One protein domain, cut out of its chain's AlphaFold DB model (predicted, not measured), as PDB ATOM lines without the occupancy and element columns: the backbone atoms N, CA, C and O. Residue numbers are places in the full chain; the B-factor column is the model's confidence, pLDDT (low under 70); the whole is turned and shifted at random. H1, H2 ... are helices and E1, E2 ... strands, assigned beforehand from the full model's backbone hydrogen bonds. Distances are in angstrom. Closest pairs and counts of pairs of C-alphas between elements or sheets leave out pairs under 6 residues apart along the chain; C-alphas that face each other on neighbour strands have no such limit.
ATOM      1  N   THR A  72     -50.184 -25.525  38.348       85.50
ATOM      2  CA  THR A  72     -50.169 -25.454  39.823       85.50
ATOM      3  C   THR A  72     -49.550 -24.145  40.298       85.50
ATOM      4  O   THR A  72     -49.956 -23.579  41.312       85.50
ATOM      5  N   HIS A  73     -48.588 -23.643  39.525       87.81
ATOM      6  CA  HIS A  73     -47.832 -22.438  39.796       87.81
ATOM      7  C   HIS A  73     -47.633 -21.647  38.501       87.81
ATOM      8  O   HIS A  73     -47.875 -22.133  37.394       87.81
ATOM      9  N   GLN A  74     -47.152 -20.422  38.646       87.00
ATOM     10  CA  GLN A  74     -46.787 -19.535  37.554       87.00
ATOM     11  C   GLN A  74     -45.414 -18.933  37.828       87.00
ATOM     12  O   GLN A  74     -45.128 -18.483  38.940       87.00
ATOM     13  N   TYR A  75     -44.573 -18.928  36.799       85.88
ATOM     14  CA  TYR A  75     -43.286 -18.256  36.841       85.88
ATOM     15  C   TYR A  75     -43.476 -16.795  36.441       85.88
ATOM     16  O   TYR A  75     -44.013 -16.496  35.366       85.88
ATOM     17  N   VAL A  76     -43.085 -15.885  37.328       86.25
ATOM     18  CA  VAL A  76     -43.342 -14.449  37.211       86.25
ATOM     19  C   VAL A  76     -42.057 -13.650  37.358       86.25
ATOM     20  O   VAL A  76     -41.139 -14.046  38.073       86.25
ATOM     21  N   CYS A  77     -42.021 -12.504  36.690       86.69
ATOM     22  CA  CYS A  77     -41.014 -11.468  36.861       86.69
ATOM     23  C   CYS A  77     -41.682 -10.240  37.474       86.69
ATOM     24  O   CYS A  77     -42.568  -9.644  36.860       86.69
ATOM     25  N   PHE A  78     -41.271  -9.880  38.680       88.19
ATOM     26  CA  PHE A  78     -41.601  -8.625  39.332       88.19
ATOM     27  C   PHE A  78     -40.639  -7.538  38.856       88.19
ATOM     28  O   PHE A  78     -39.435  -7.766  38.752       88.19
ATOM     29  N   SER A  79     -41.157  -6.340  38.603       88.25
ATOM     30  CA  SER A  79     -40.373  -5.165  38.208       88.25
ATOM     31  C   SER A  79     -40.533  -4.060  39.257       88.25
ATOM     32  O   SER A  79     -41.253  -3.087  39.015       88.25
ATOM     33  N   PRO A  80     -39.928  -4.224  40.451       88.19
ATOM     34  CA  PRO A  80     -40.013  -3.219  41.498       88.19
ATOM     35  C   PRO A  80     -39.384  -1.899  41.037       88.19
ATOM     36  O   PRO A  80     -38.384  -1.882  40.328       88.19
ATOM     37  N   THR A  81     -39.988  -0.780  41.430       86.69
ATOM     38  CA  THR A  81     -39.523   0.565  41.031       86.69
ATOM     39  C   THR A  81     -38.595   1.203  42.070       86.69
ATOM     40  O   THR A  81     -37.809   2.089  41.746       86.69
ATOM     41  N   ASP A  82     -38.674   0.760  43.325       85.38
ATOM     42  CA  ASP A  82     -37.890   1.291  44.438       85.38
ATOM     43  C   ASP A  82     -37.564   0.201  45.474       85.38
ATOM     44  O   ASP A  82     -38.124  -0.899  45.464       85.38
ATOM     45  N   SER A  83     -36.662   0.521  46.404       84.69
ATOM     46  CA  SER A  83     -36.228  -0.388  47.469       84.69
ATOM     47  C   SER A  83     -37.328  -0.741  48.479       84.69
ATOM     48  O   SER A  83     -37.246  -1.779  49.133       84.69
ATOM     49  N   THR A  84     -38.385   0.068  48.597       89.44
ATOM     50  CA  THR A  84     -39.546  -0.242  49.450       89.44
ATOM     51  C   THR A  84     -40.413  -1.321  48.803       89.44
ATOM     52  O   THR A  84     -40.985  -2.164  49.495       89.44
ATOM     53  N   GLN A  85     -40.518  -1.334  47.473       89.25
ATOM     54  CA  GLN A  85     -41.158  -2.425  46.733       89.25
ATOM     55  C   GLN A  85     -40.374  -3.733  46.892       89.25
ATOM     56  O   GLN A  85     -40.982  -4.763  47.177       89.25
ATOM     57  N   VAL A  86     -39.039  -3.681  46.799       84.56
ATOM     58  CA  VAL A  86     -38.163  -4.850  47.016       84.56
ATOM     59  C   VAL A  86     -38.360  -5.432  48.417       84.56
ATOM     60  O   VAL A  86     -38.722  -6.598  48.543       84.56
ATOM     61  N   ALA A  87     -38.253  -4.609  49.464       85.88
ATOM     62  CA  ALA A  87     -38.417  -5.065  50.848       85.88
ATOM     63  C   ALA A  87     -39.798  -5.692  51.121       85.88
ATOM     64  O   ALA A  87     -39.934  -6.588  51.954       85.88
ATOM     65  N   ARG A  88     -40.845  -5.236  50.421       87.31
ATOM     66  CA  ARG A  88     -42.178  -5.843  50.524       87.31
ATOM     67  C   ARG A  88     -42.253  -7.197  49.840       87.31
ATOM     68  O   ARG A  88     -42.878  -8.078  50.410       87.31
ATOM     69  N   LEU A  89     -41.631  -7.376  48.673       85.12
ATOM     70  CA  LEU A  89     -41.545  -8.694  48.034       85.12
ATOM     71  C   LEU A  89     -40.782  -9.689  48.913       85.12
ATOM     72  O   LEU A  89     -41.242 -10.812  49.088       85.12
ATOM     73  N   GLU A  90     -39.678  -9.257  49.523       81.69
ATOM     74  CA  GLU A  90     -38.901 -10.077  50.462       81.69
ATOM     75  C   GLU A  90     -39.717 -10.454  51.711       81.69
ATOM     76  O   GLU A  90     -39.583 -11.554  52.241       81.69
ATOM     77  N   ALA A  91     -40.626  -9.581  52.156       85.81
ATOM     78  CA  ALA A  91     -41.525  -9.859  53.275       85.81
ATOM     79  C   ALA A  91     -42.670 -10.838  52.943       85.81
ATOM     80  O   ALA A  91     -43.348 -11.296  53.863       85.81
ATOM     81  N   LEU A  92     -42.906 -11.164  51.664       81.31
ATOM     82  CA  LEU A  92     -43.933 -12.128  51.240       81.31
ATOM     83  C   LEU A  92     -43.477 -13.591  51.360       81.31
ATOM     84  O   LEU A  92     -44.212 -14.476  50.925       81.31
ATOM     85  N   ASP A  93     -42.291 -13.837  51.930       76.81
ATOM     86  CA  ASP A  93     -41.680 -15.169  52.066       76.81
ATOM     87  C   ASP A  93     -41.589 -15.909  50.718       76.81
ATOM     88  O   ASP A  93     -41.722 -17.128  50.610       76.81
ATOM     89  N   LEU A  94     -41.409 -15.137  49.644       77.62
ATOM     90  CA  LEU A  94     -41.229 -15.658  48.301       77.62
ATOM     91  C   LEU A  94     -39.766 -16.022  48.084       77.62
ATOM     92  O   LEU A  94     -38.860 -15.245  48.382       77.62
ATOM     93  N   ILE A  95     -39.537 -17.167  47.447       75.06
ATOM     94  CA  ILE A  95     -38.222 -17.479  46.897       75.06
ATOM     95  C   ILE A  95     -38.053 -16.634  45.635       75.06
ATOM     96  O   ILE A  95     -38.677 -16.901  44.602       75.06
ATOM     97  N   THR A  96     -37.244 -15.582  45.729       71.19
ATOM     98  CA  THR A  96     -36.968 -14.662  44.622       71.19
ATOM     99  C   THR A  96     -35.533 -14.790  44.133       71.19
ATOM    100  O   THR A  96     -34.610 -14.992  44.920       71.19
ATOM    101  N   SER A  97     -35.323 -14.624  42.831       68.50
ATOM    102  CA  SER A  97     -34.002 -14.612  42.210       68.50
ATOM    103  C   SER A  97     -33.834 -13.381  41.325       68.50
ATOM    104  O   SER A  97     -34.710 -13.070  40.524       68.50
ATOM    105  N   TYR A  98     -32.690 -12.706  41.440       60.12
ATOM    106  CA  TYR A  98     -32.310 -11.572  40.588       60.12
ATOM    107  C   TYR A  98     -31.856 -11.998  39.185       60.12
ATOM    108  O   TYR A  98     -31.656 -11.164  38.307       60.12
ATOM    109  N   ASN A  99     -31.647 -13.299  38.976       59.56
ATOM    110  CA  ASN A  99     -30.871 -13.785  37.854       59.56
ATOM    111  C   ASN A  99     -31.378 -15.144  37.370       59.56
ATOM    112  O   ASN A  99     -31.003 -16.188  37.920       59.56
ATOM    113  N   PRO A 100     -32.219 -15.164  36.334       54.97
ATOM    114  CA  PRO A 100     -32.578 -16.409  35.713       54.97
ATOM    115  C   PRO A 100     -31.471 -16.787  34.711       54.97
ATOM    116  O   PRO A 100     -31.047 -16.009  33.865       54.97
ATOM    117  N   VAL A 101     -30.966 -18.005  34.838       52.59
ATOM    118  CA  VAL A 101     -29.993 -18.667  33.968       52.59
ATOM    119  C   VAL A 101     -30.429 -18.561  32.512       52.59
ATOM    120  O   VAL A 101     -31.522 -19.003  32.153       52.59
ATOM    121  N   GLY A 102     -29.559 -17.984  31.684       45.62
ATOM    122  CA  GLY A 102     -29.789 -17.808  30.254       45.62
ATOM    123  C   GLY A 102     -29.769 -19.128  29.471       45.62
ATOM    124  O   GLY A 102     -29.510 -20.202  30.016       45.62
ATOM    125  N   GLU A 103     -29.990 -19.038  28.157       40.81
ATOM    126  CA  GLU A 103     -30.199 -20.166  27.223       40.81
ATOM    127  C   GLU A 103     -29.123 -21.282  27.253       40.81
ATOM    128  O   GLU A 103     -29.395 -22.430  26.865       40.81
ATOM    129  N   GLU A 104     -27.918 -20.969  27.746       42.28
ATOM    130  CA  GLU A 104     -26.769 -21.881  27.851       42.28
ATOM    131  C   GLU A 104     -26.518 -22.468  29.251       42.28
ATOM    132  O   GLU A 104     -25.479 -23.090  29.476       42.28
ATOM    133  N   GLY A 105     -27.412 -22.278  30.222       45.53
ATOM    134  CA  GLY A 105     -27.155 -22.787  31.575       45.53
ATOM    135  C   GLY A 105     -26.180 -21.916  32.383       45.53
ATOM    136  O   GLY A 105     -25.741 -22.318  33.460       45.53
ATOM    137  N   ARG A 106     -25.843 -20.713  31.891       44.66
ATOM    138  CA  ARG A 106     -25.008 -19.735  32.603       44.66
ATOM    139  C   ARG A 106     -25.886 -18.685  33.291       44.66
ATOM    140  O   ARG A 106     -26.781 -18.152  32.630       44.66
ATOM    141  N   PRO A 107     -25.656 -18.376  34.579       49.53
ATOM    142  CA  PRO A 107     -26.252 -17.203  35.212       49.53
ATOM    143  C   PRO A 107     -25.957 -15.964  34.355       49.53
ATOM    144  O   PRO A 107     -24.829 -15.817  33.873       49.53
ATOM    145  N   ILE A 108     -26.946 -15.100  34.127       51.81
ATOM    146  CA  ILE A 108     -26.695 -13.776  33.539       51.81
ATOM    147  C   ILE A 108     -25.740 -13.062  34.509       51.81
ATOM    148  O   ILE A 108     -25.967 -13.136  35.708       51.81
ATOM    149  N   PRO A 109     -24.628 -12.456  34.072       49.12
ATOM    150  CA  PRO A 109     -23.716 -11.786  34.996       49.12
ATOM    151  C   PRO A 109     -24.485 -10.823  35.908       49.12
ATOM    152  O   PRO A 109     -25.378 -10.118  35.432       49.12
ATOM    153  N   GLN A 116     -25.014   0.656  40.804       49.19
ATOM    154  CA  GLN A 116     -25.443   1.088  42.132       49.19
ATOM    155  C   GLN A 116     -26.643   2.045  42.041       49.19
ATOM    156  O   GLN A 116     -26.506   3.231  41.743       49.19
ATOM    157  N   GLY A 117     -27.831   1.517  42.346       56.25
ATOM    158  CA  GLY A 117     -29.094   2.257  42.367       56.25
ATOM    159  C   GLY A 117     -30.137   1.778  41.358       56.25
ATOM    160  O   GLY A 117     -31.287   2.207  41.457       56.25
ATOM    161  N   GLU A 118     -29.789   0.881  40.431       66.75
ATOM    162  CA  GLU A 118     -30.774   0.250  39.552       66.75
ATOM    163  C   GLU A 118     -31.492  -0.890  40.284       66.75
ATOM    164  O   GLU A 118     -30.878  -1.828  40.794       66.75
ATOM    165  N   ILE A 119     -32.821  -0.795  40.364       73.56
ATOM    166  CA  ILE A 119     -33.652  -1.854  40.929       73.56
ATOM    167  C   ILE A 119     -33.833  -2.939  39.866       73.56
ATOM    168  O   ILE A 119     -34.439  -2.709  38.818       73.56
ATOM    169  N   LEU A 120     -33.292  -4.123  40.143       75.88
ATOM    170  CA  LEU A 120     -33.345  -5.264  39.236       75.88
ATOM    171  C   LEU A 120     -34.703  -5.979  39.275       75.88
ATOM    172  O   LEU A 120     -35.366  -6.006  40.318       75.88
ATOM    173  N   PRO A 121     -35.105  -6.622  38.163       81.31
ATOM    174  CA  PRO A 121     -36.254  -7.511  38.163       81.31
ATOM    175  C   PRO A 121     -36.028  -8.721  39.076       81.31
ATOM    176  O   PRO A 121     -34.934  -9.282  39.144       81.31
ATOM    177  N   LEU A 122     -37.099  -9.152  39.737       82.50
ATOM    178  CA  LEU A 122     -37.114 -10.289  40.652       82.50
ATOM    179  C   LEU A 122     -37.986 -11.404  40.089       82.50
ATOM    180  O   LEU A 122     -39.179 -11.223  39.863       82.50
ATOM    181  N   TYR A 123     -37.407 -12.577  39.893       83.00
ATOM    182  CA  TYR A 123     -38.096 -13.740  39.353       83.00
ATOM    183  C   TYR A 123     -38.529 -14.670  40.477       83.00
ATOM    184  O   TYR A 123     -37.761 -14.916  41.407       83.00
ATOM    185  N   SER A 124     -39.739 -15.212  40.394       82.69
ATOM    186  CA  SER A 124     -40.257 -16.140  41.399       82.69
ATOM    187  C   SER A 124     -41.272 -17.109  40.803       82.69
ATOM    188  O   SER A 124     -41.900 -16.827  39.778       82.69
ATOM    189  N   VAL A 125     -41.446 -18.250  41.464       84.25
ATOM    190  CA  VAL A 125     -42.564 -19.162  41.230       84.25
ATOM    191  C   VAL A 125     -43.588 -18.931  42.315       84.25
ATOM    192  O   VAL A 125     -43.292 -19.086  43.496       84.25
ATOM    193  N   VAL A 126     -44.809 -18.605  41.909       85.06
ATOM    194  CA  VAL A 126     -45.916 -18.387  42.839       85.06
ATOM    195  C   VAL A 126     -47.060 -19.350  42.531       85.06
ATOM    196  O   VAL A 126     -47.270 -19.685  41.363       85.06
ATOM    197  N   PRO A 127     -47.809 -19.825  43.539       86.06
ATOM    198  CA  PRO A 127     -48.953 -20.701  43.307       86.06
ATOM    199  C   PRO A 127     -50.045 -19.988  42.502       86.06
ATOM    200  O   PRO A 127     -50.184 -18.758  42.539       86.06
ATOM    201  N   ILE A 128     -50.859 -20.758  41.783       84.19
ATOM    202  CA  ILE A 128     -52.075 -20.211  41.172       84.19
ATOM    203  C   ILE A 128     -52.983 -19.654  42.277       84.19
ATOM    204  O   ILE A 128     -53.178 -20.272  43.320       84.19
ATOM    205  N   GLY A 129     -53.519 -18.451  42.056       84.12
ATOM    206  CA  GLY A 129     -54.314 -17.729  43.054       84.12
ATOM    207  C   GLY A 129     -53.498 -16.896  44.050       84.12
ATOM    208  O   GLY A 129     -54.092 -16.294  44.945       84.12
ATOM    209  N   PHE A 130     -52.169 -16.820  43.896       86.50
ATOM    210  CA  PHE A 130     -51.331 -15.902  44.668       86.50
ATOM    211  C   PHE A 130     -51.833 -14.450  44.562       86.50
ATOM    212  O   PHE A 130     -52.142 -13.963  43.471       86.50
ATOM    213  N   GLN A 131     -51.909 -13.762  45.704       89.69
ATOM    214  CA  GLN A 131     -52.340 -12.366  45.779       89.69
ATOM    215  C   GLN A 131     -51.148 -11.446  45.529       89.69
ATOM    216  O   GLN A 131     -50.315 -11.231  46.407       89.69
ATOM    217  N   PHE A 132     -51.070 -10.908  44.315       88.94
ATOM    218  CA  PHE A 132     -50.018  -9.972  43.940       88.94
ATOM    219  C   PHE A 132     -50.192  -8.617  44.635       88.94
ATOM    220  O   PHE A 132     -51.318  -8.119  44.713       88.94
ATOM    221  N   PRO A 133     -49.096  -7.983  45.087       88.50
ATOM    222  CA  PRO A 133     -49.127  -6.591  45.522       88.50
ATOM    223  C   PRO A 133     -49.610  -5.676  44.389       88.50
ATOM    224  O   PRO A 133     -49.086  -5.737  43.279       88.50
ATOM    225  N   GLU A 134     -50.595  -4.816  44.662       87.06
ATOM    226  CA  GLU A 134     -51.218  -3.959  43.637       87.06
ATOM    227  C   GLU A 134     -50.256  -2.923  43.037       87.06
ATOM    228  O   GLU A 134     -50.449  -2.472  41.910       87.06
ATOM    229  N   ASP A 135     -49.228  -2.529  43.786       88.88
ATOM    230  CA  ASP A 135     -48.333  -1.429  43.433       88.88
ATOM    231  C   ASP A 135     -46.970  -1.882  42.892       88.88
ATOM    232  O   ASP A 135     -46.107  -1.045  42.621       88.88
ATOM    233  N   ILE A 136     -46.787  -3.192  42.712       89.69
ATOM    234  CA  ILE A 136     -45.565  -3.784  42.168       89.69
ATOM    235  C   ILE A 136     -45.897  -4.411  40.810       89.69
ATOM    236  O   ILE A 136     -46.586  -5.433  40.757       89.69
ATOM    237  N   PRO A 137     -45.422  -3.825  39.695       90.25
ATOM    238  CA  PRO A 137     -45.627  -4.397  38.374       90.25
ATOM    239  C   PRO A 137     -45.068  -5.818  38.295       90.25
ATOM    240  O   PRO A 137     -43.975  -6.096  38.793       90.25
ATOM    241  N   TYR A 138     -45.794  -6.709  37.627       90.69
ATOM    242  CA  TYR A 138     -45.327  -8.063  37.366       90.69
ATOM    243  C   TYR A 138     -45.755  -8.541  35.980       90.69
ATOM    244  O   TYR A 138     -46.769  -8.112  35.430       90.69
ATOM    245  N   THR A 139     -44.974  -9.458  35.420       89.56
ATOM    246  CA  THR A 139     -45.256 -10.133  34.153       89.56
ATOM    247  C   THR A 139     -45.213 -11.640  34.367       89.56
ATOM    248  O   THR A 139     -44.223 -12.176  34.864       89.56
ATOM    249  N   LYS A 140     -46.280 -12.342  33.971       90.31
ATOM    250  CA  LYS A 140     -46.277 -13.807  33.889       90.31
ATOM    251  C   LYS A 140     -45.452 -14.247  32.680       90.31
ATOM    252  O   LYS A 140     -45.726 -13.812  31.565       90.31
ATOM    253  N   ILE A 141     -44.487 -15.134  32.907       86.19
ATOM    254  CA  ILE A 141     -43.599 -15.667  31.870       86.19
ATOM    255  C   ILE A 141     -44.192 -16.957  31.291       86.19
ATOM    256  O   ILE A 141     -44.444 -17.038  30.091       86.19
ATOM    257  N   TYR A 142     -44.458 -17.958  32.134       87.19
ATOM    258  CA  TYR A 142     -45.120 -19.205  31.737       87.19
ATOM    259  C   TYR A 142     -45.770 -19.922  32.925       87.19
ATOM    260  O   TYR A 142     -45.522 -19.615  34.091       87.19
ATOM    261  N   ASP A 143     -46.629 -20.882  32.594       90.44
ATOM    262  CA  ASP A 143     -47.266 -21.790  33.542       90.44
ATOM    263  C   ASP A 143     -46.343 -22.941  33.948       90.44
ATOM    264  O   ASP A 143     -45.560 -23.449  33.137       90.44
ATOM    265  N   VAL A 144     -46.469 -23.368  35.203       86.62
ATOM    266  CA  VAL A 144     -45.593 -24.348  35.850       86.62
ATOM    267  C   VAL A 144     -46.419 -25.460  36.504       86.62
ATOM    268  O   VAL A 144     -47.466 -25.225  37.124       86.62
ATOM    269  N   TYR A 145     -45.932 -26.695  36.382       86.81
ATOM    270  CA  TYR A 145     -46.490 -27.865  37.049       86.81
ATOM    271  C   TYR A 145     -45.495 -28.423  38.074       86.81
ATOM    272  O   TYR A 145     -44.503 -29.054  37.717       86.81
ATOM    273  N   ILE A 146     -45.779 -28.194  39.355       81.88
ATOM    274  CA  ILE A 146     -45.045 -28.716  40.504       81.88
ATOM    275  C   ILE A 146     -46.045 -29.486  41.355       81.88
ATOM    276  O   ILE A 146     -47.060 -28.940  41.788       81.88
ATOM    277  N   GLN A 147     -45.742 -30.753  41.615       73.81
ATOM    278  CA  GLN A 147     -46.473 -31.528  42.601       73.81
ATOM    279  C   GLN A 147     -45.814 -31.350  43.965       73.81
ATOM    280  O   GLN A 147     -44.601 -31.522  44.110       73.81
ATOM    281  N   SER A 148     -46.621 -31.023  44.969       61.53
ATOM    282  CA  SER A 148     -46.205 -31.047  46.364       61.53
ATOM    283  C   SER A 148     -45.727 -32.446  46.745       61.53
ATOM    284  O   SER A 148     -46.528 -33.310  47.077       61.53
ATOM    285  N   LEU A 149     -44.414 -32.670  46.776       50.22
ATOM    286  CA  LEU A 149     -43.816 -33.831  47.438       50.22
ATOM    287  C   LEU A 149     -43.919 -33.648  48.965       50.22
ATOM    288  O   LEU A 149     -42.915 -33.491  49.646       50.22
ATOM    289  N   SER A 163     -50.357 -39.518  39.802       85.38
ATOM    290  CA  SER A 163     -49.765 -40.284  40.902       85.38
ATOM    291  C   SER A 163     -48.308 -39.863  41.115       85.38
ATOM    292  O   SER A 163     -47.607 -39.530  40.155       85.38
ATOM    293  N   THR A 164     -47.831 -39.924  42.359       81.62
ATOM    294  CA  THR A 164     -46.455 -39.541  42.712       81.62
ATOM    295  C   THR A 164     -45.406 -40.261  41.856       81.62
ATOM    296  O   THR A 164     -44.427 -39.649  41.433       81.62
ATOM    297  N   ASP A 165     -45.613 -41.547  41.560       84.31
ATOM    298  CA  ASP A 165     -44.694 -42.336  40.730       84.31
ATOM    299  C   ASP A 165     -44.694 -41.866  39.269       84.31
ATOM    300  O   ASP A 165     -43.634 -41.710  38.664       84.31
ATOM    301  N   LEU A 166     -45.874 -41.575  38.708       86.00
ATOM    302  CA  LEU A 166     -45.989 -41.072  37.341       86.00
ATOM    303  C   LEU A 166     -45.361 -39.681  37.210       86.00
ATOM    304  O   LEU A 166     -44.669 -39.416  36.227       86.00
ATOM    305  N   PHE A 167     -45.556 -38.811  38.202       85.88
ATOM    306  CA  PHE A 167     -44.929 -37.493  38.224       85.88
ATOM    307  C   PHE A 167     -43.405 -37.578  38.316       85.88
ATOM    308  O   PHE A 167     -42.725 -36.928  37.527       85.88
ATOM    309  N   LYS A 168     -42.854 -38.407  39.212       84.38
ATOM    310  CA  LYS A 168     -41.397 -38.611  39.330       84.38
ATOM    311  C   LYS A 168     -40.777 -39.098  38.023       84.38
ATOM    312  O   LYS A 168     -39.725 -38.605  37.618       84.38
ATOM    313  N   ASP A 169     -41.441 -40.030  37.348       86.38
ATOM    314  CA  ASP A 169     -41.012 -40.537  36.047       86.38
ATOM    315  C   ASP A 169     -41.003 -39.443  34.973       86.38
ATOM    316  O   ASP A 169     -40.030 -39.315  34.226       86.38
ATOM    317  N   VAL A 170     -42.085 -38.664  34.881       87.50
ATOM    318  CA  VAL A 170     -42.200 -37.559  33.918       87.50
ATOM    319  C   VAL A 170     -41.150 -36.494  34.214       87.50
ATOM    320  O   VAL A 170     -40.431 -36.097  33.304       87.50
ATOM    321  N   LEU A 171     -40.989 -36.101  35.478       84.69
ATOM    322  CA  LEU A 171     -39.993 -35.121  35.901       84.69
ATOM    323  C   LEU A 171     -38.566 -35.587  35.590       84.69
ATOM    324  O   LEU A 171     -37.746 -34.815  35.106       84.69
ATOM    325  N   THR A 172     -38.259 -36.866  35.804       83.94
ATOM    326  CA  THR A 172     -36.948 -37.435  35.445       83.94
ATOM    327  C   THR A 172     -36.677 -37.300  33.944       83.94
ATOM    328  O   THR A 172     -35.560 -36.980  33.532       83.94
ATOM    329  N   GLN A 173     -37.698 -37.511  33.114       84.12
ATOM    330  CA  GLN A 173     -37.591 -37.371  31.663       84.12
ATOM    331  C   GLN A 173     -37.522 -35.904  31.212       84.12
ATOM    332  O   GLN A 173     -36.731 -35.605  30.318       84.12
ATOM    333  N   THR A 174     -38.269 -34.978  31.825       82.00
ATOM    334  CA  THR A 174     -38.163 -33.540  31.509       82.00
ATOM    335  C   THR A 174     -36.805 -32.975  31.928       82.00
ATOM    336  O   THR A 174     -36.191 -32.220  31.175       82.00
ATOM    337  N   LEU A 175     -36.274 -33.397  33.077       80.31
ATOM    338  CA  LEU A 175     -34.916 -33.085  33.529       80.31
ATOM    339  C   LEU A 175     -33.863 -33.560  32.515       80.31
ATOM    340  O   LEU A 175     -33.018 -32.778  32.075       80.31
ATOM    341  N   ALA A 176     -33.967 -34.807  32.050       79.12
ATOM    342  CA  ALA A 176     -33.082 -35.332  31.011       79.12
ATOM    343  C   ALA A 176     -33.207 -34.562  29.681       79.12
ATOM    344  O   ALA A 176     -32.190 -34.220  29.073       79.12
ATOM    345  N   ALA A 177     -34.431 -34.247  29.244       76.25
ATOM    346  CA  ALA A 177     -34.695 -33.520  27.999       76.25
ATOM    347  C   ALA A 177     -34.148 -32.083  28.017       76.25
ATOM    348  O   ALA A 177     -33.758 -31.547  26.981       76.25
ATOM    349  N   THR A 178     -34.083 -31.469  29.196       70.69
ATOM    350  CA  THR A 178     -33.613 -30.088  29.374       70.69
ATOM    351  C   THR A 178     -32.116 -29.979  29.643       70.69
ATOM    352  O   THR A 178     -31.597 -28.873  29.778       70.69
TER     353      THR A 178
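AT A GLANCE: This is residues 72 to 109, 116 to 149 and 163 to 178 of the 205 residues of an uncharacterized protein of Alistipes sp (UniProt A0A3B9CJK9). A small twisted sheet of three strands, E2, E1 and E3, makes the core, with the short helix H1 near the end where E1 finishes, and the longer helix H2 set off beyond the opposite end, where E3 finishes. A long stretch with no named element, residues 91 to 109, passes along the E2 edge, where residues 96 to 97 pair with it, and then swings away from the sheet. The printed part has 88 residues, with two named helices and three named strands in the order E1, H1, E2, E3, H2; the sheet's order is E2, E1, E3, antiparallel throughout. The class is mixed, helices and strands, though under half of the residues are in named elements. The whole is loose, with a radius of gyration of the C-alphas of 15.3 A and spans of 45 by 31 by 18 A.

IN THESE COORDINATES: E1, residues 73 to 78, runs 15.2 A from C-alpha 73 at (-47.832, -22.438, 39.796). E2, residues 122 to 127, is 16.0 A long, and E3, residues 138 to 144, is 16.4 A long. H1, residues 83 to 90, measures 10.5 A and begins at C-alpha 83, (-36.228, -0.388, 47.469). H2, residues 164 to 177, measures 19.8 A and ends at C-alpha 177, (-34.695, -33.520, 27.999).

HOW THE PARTS SIT: E1 is the inner strand, and E2 and E3 are edge strands. E1 and E3 are antiparallel at 155 degrees; N 75 and O 142 are within hydrogen-bond range at 3.0 A, as are N 139 and O 77 at 2.8 A. E2 and E1 are antiparallel at 154 degrees, with N 76 and O 124 at 2.9 A and N 122 and O 78 at 2.9 A. E2 and E3 are only just apart, 8.1 A at their closest. The sheet is only just strongly twisted, its C-alphas lying up to 4.4 A off the best plane. Residues 96 to 97 pair antiparallel with residues 123 to 124 of E2. H1 is on the sheet but only grazes it, with its residues 85 to 90. H2 is not on the sheet, and it is apart from E1, E2 and H1. In H1 and H2 every O i to N i+4 pair is within hydrogen-bond range.

THE WHOLE: The two C-alphas farthest apart, those of Gln 116 and Ser 163, are 48.0 A apart. Residues 110 to 115 are not printed, with 14.8 A between C-alphas 109 and 116; residues 150 to 162 are not printed either, with 10.9 A between C-alphas 149 and 163. The link from E1 to H1 is tight and that from E2 to E3 is short, while those from H1 to E2 and from E3 to H2 run across the cuts. Residues 172 to 177, which belong to H2, stand free. The mean pLDDT of the printed part is 77.9, and this model's confidence is under 70 at residues 97 to 109, 116 to 118 and 148 to 149.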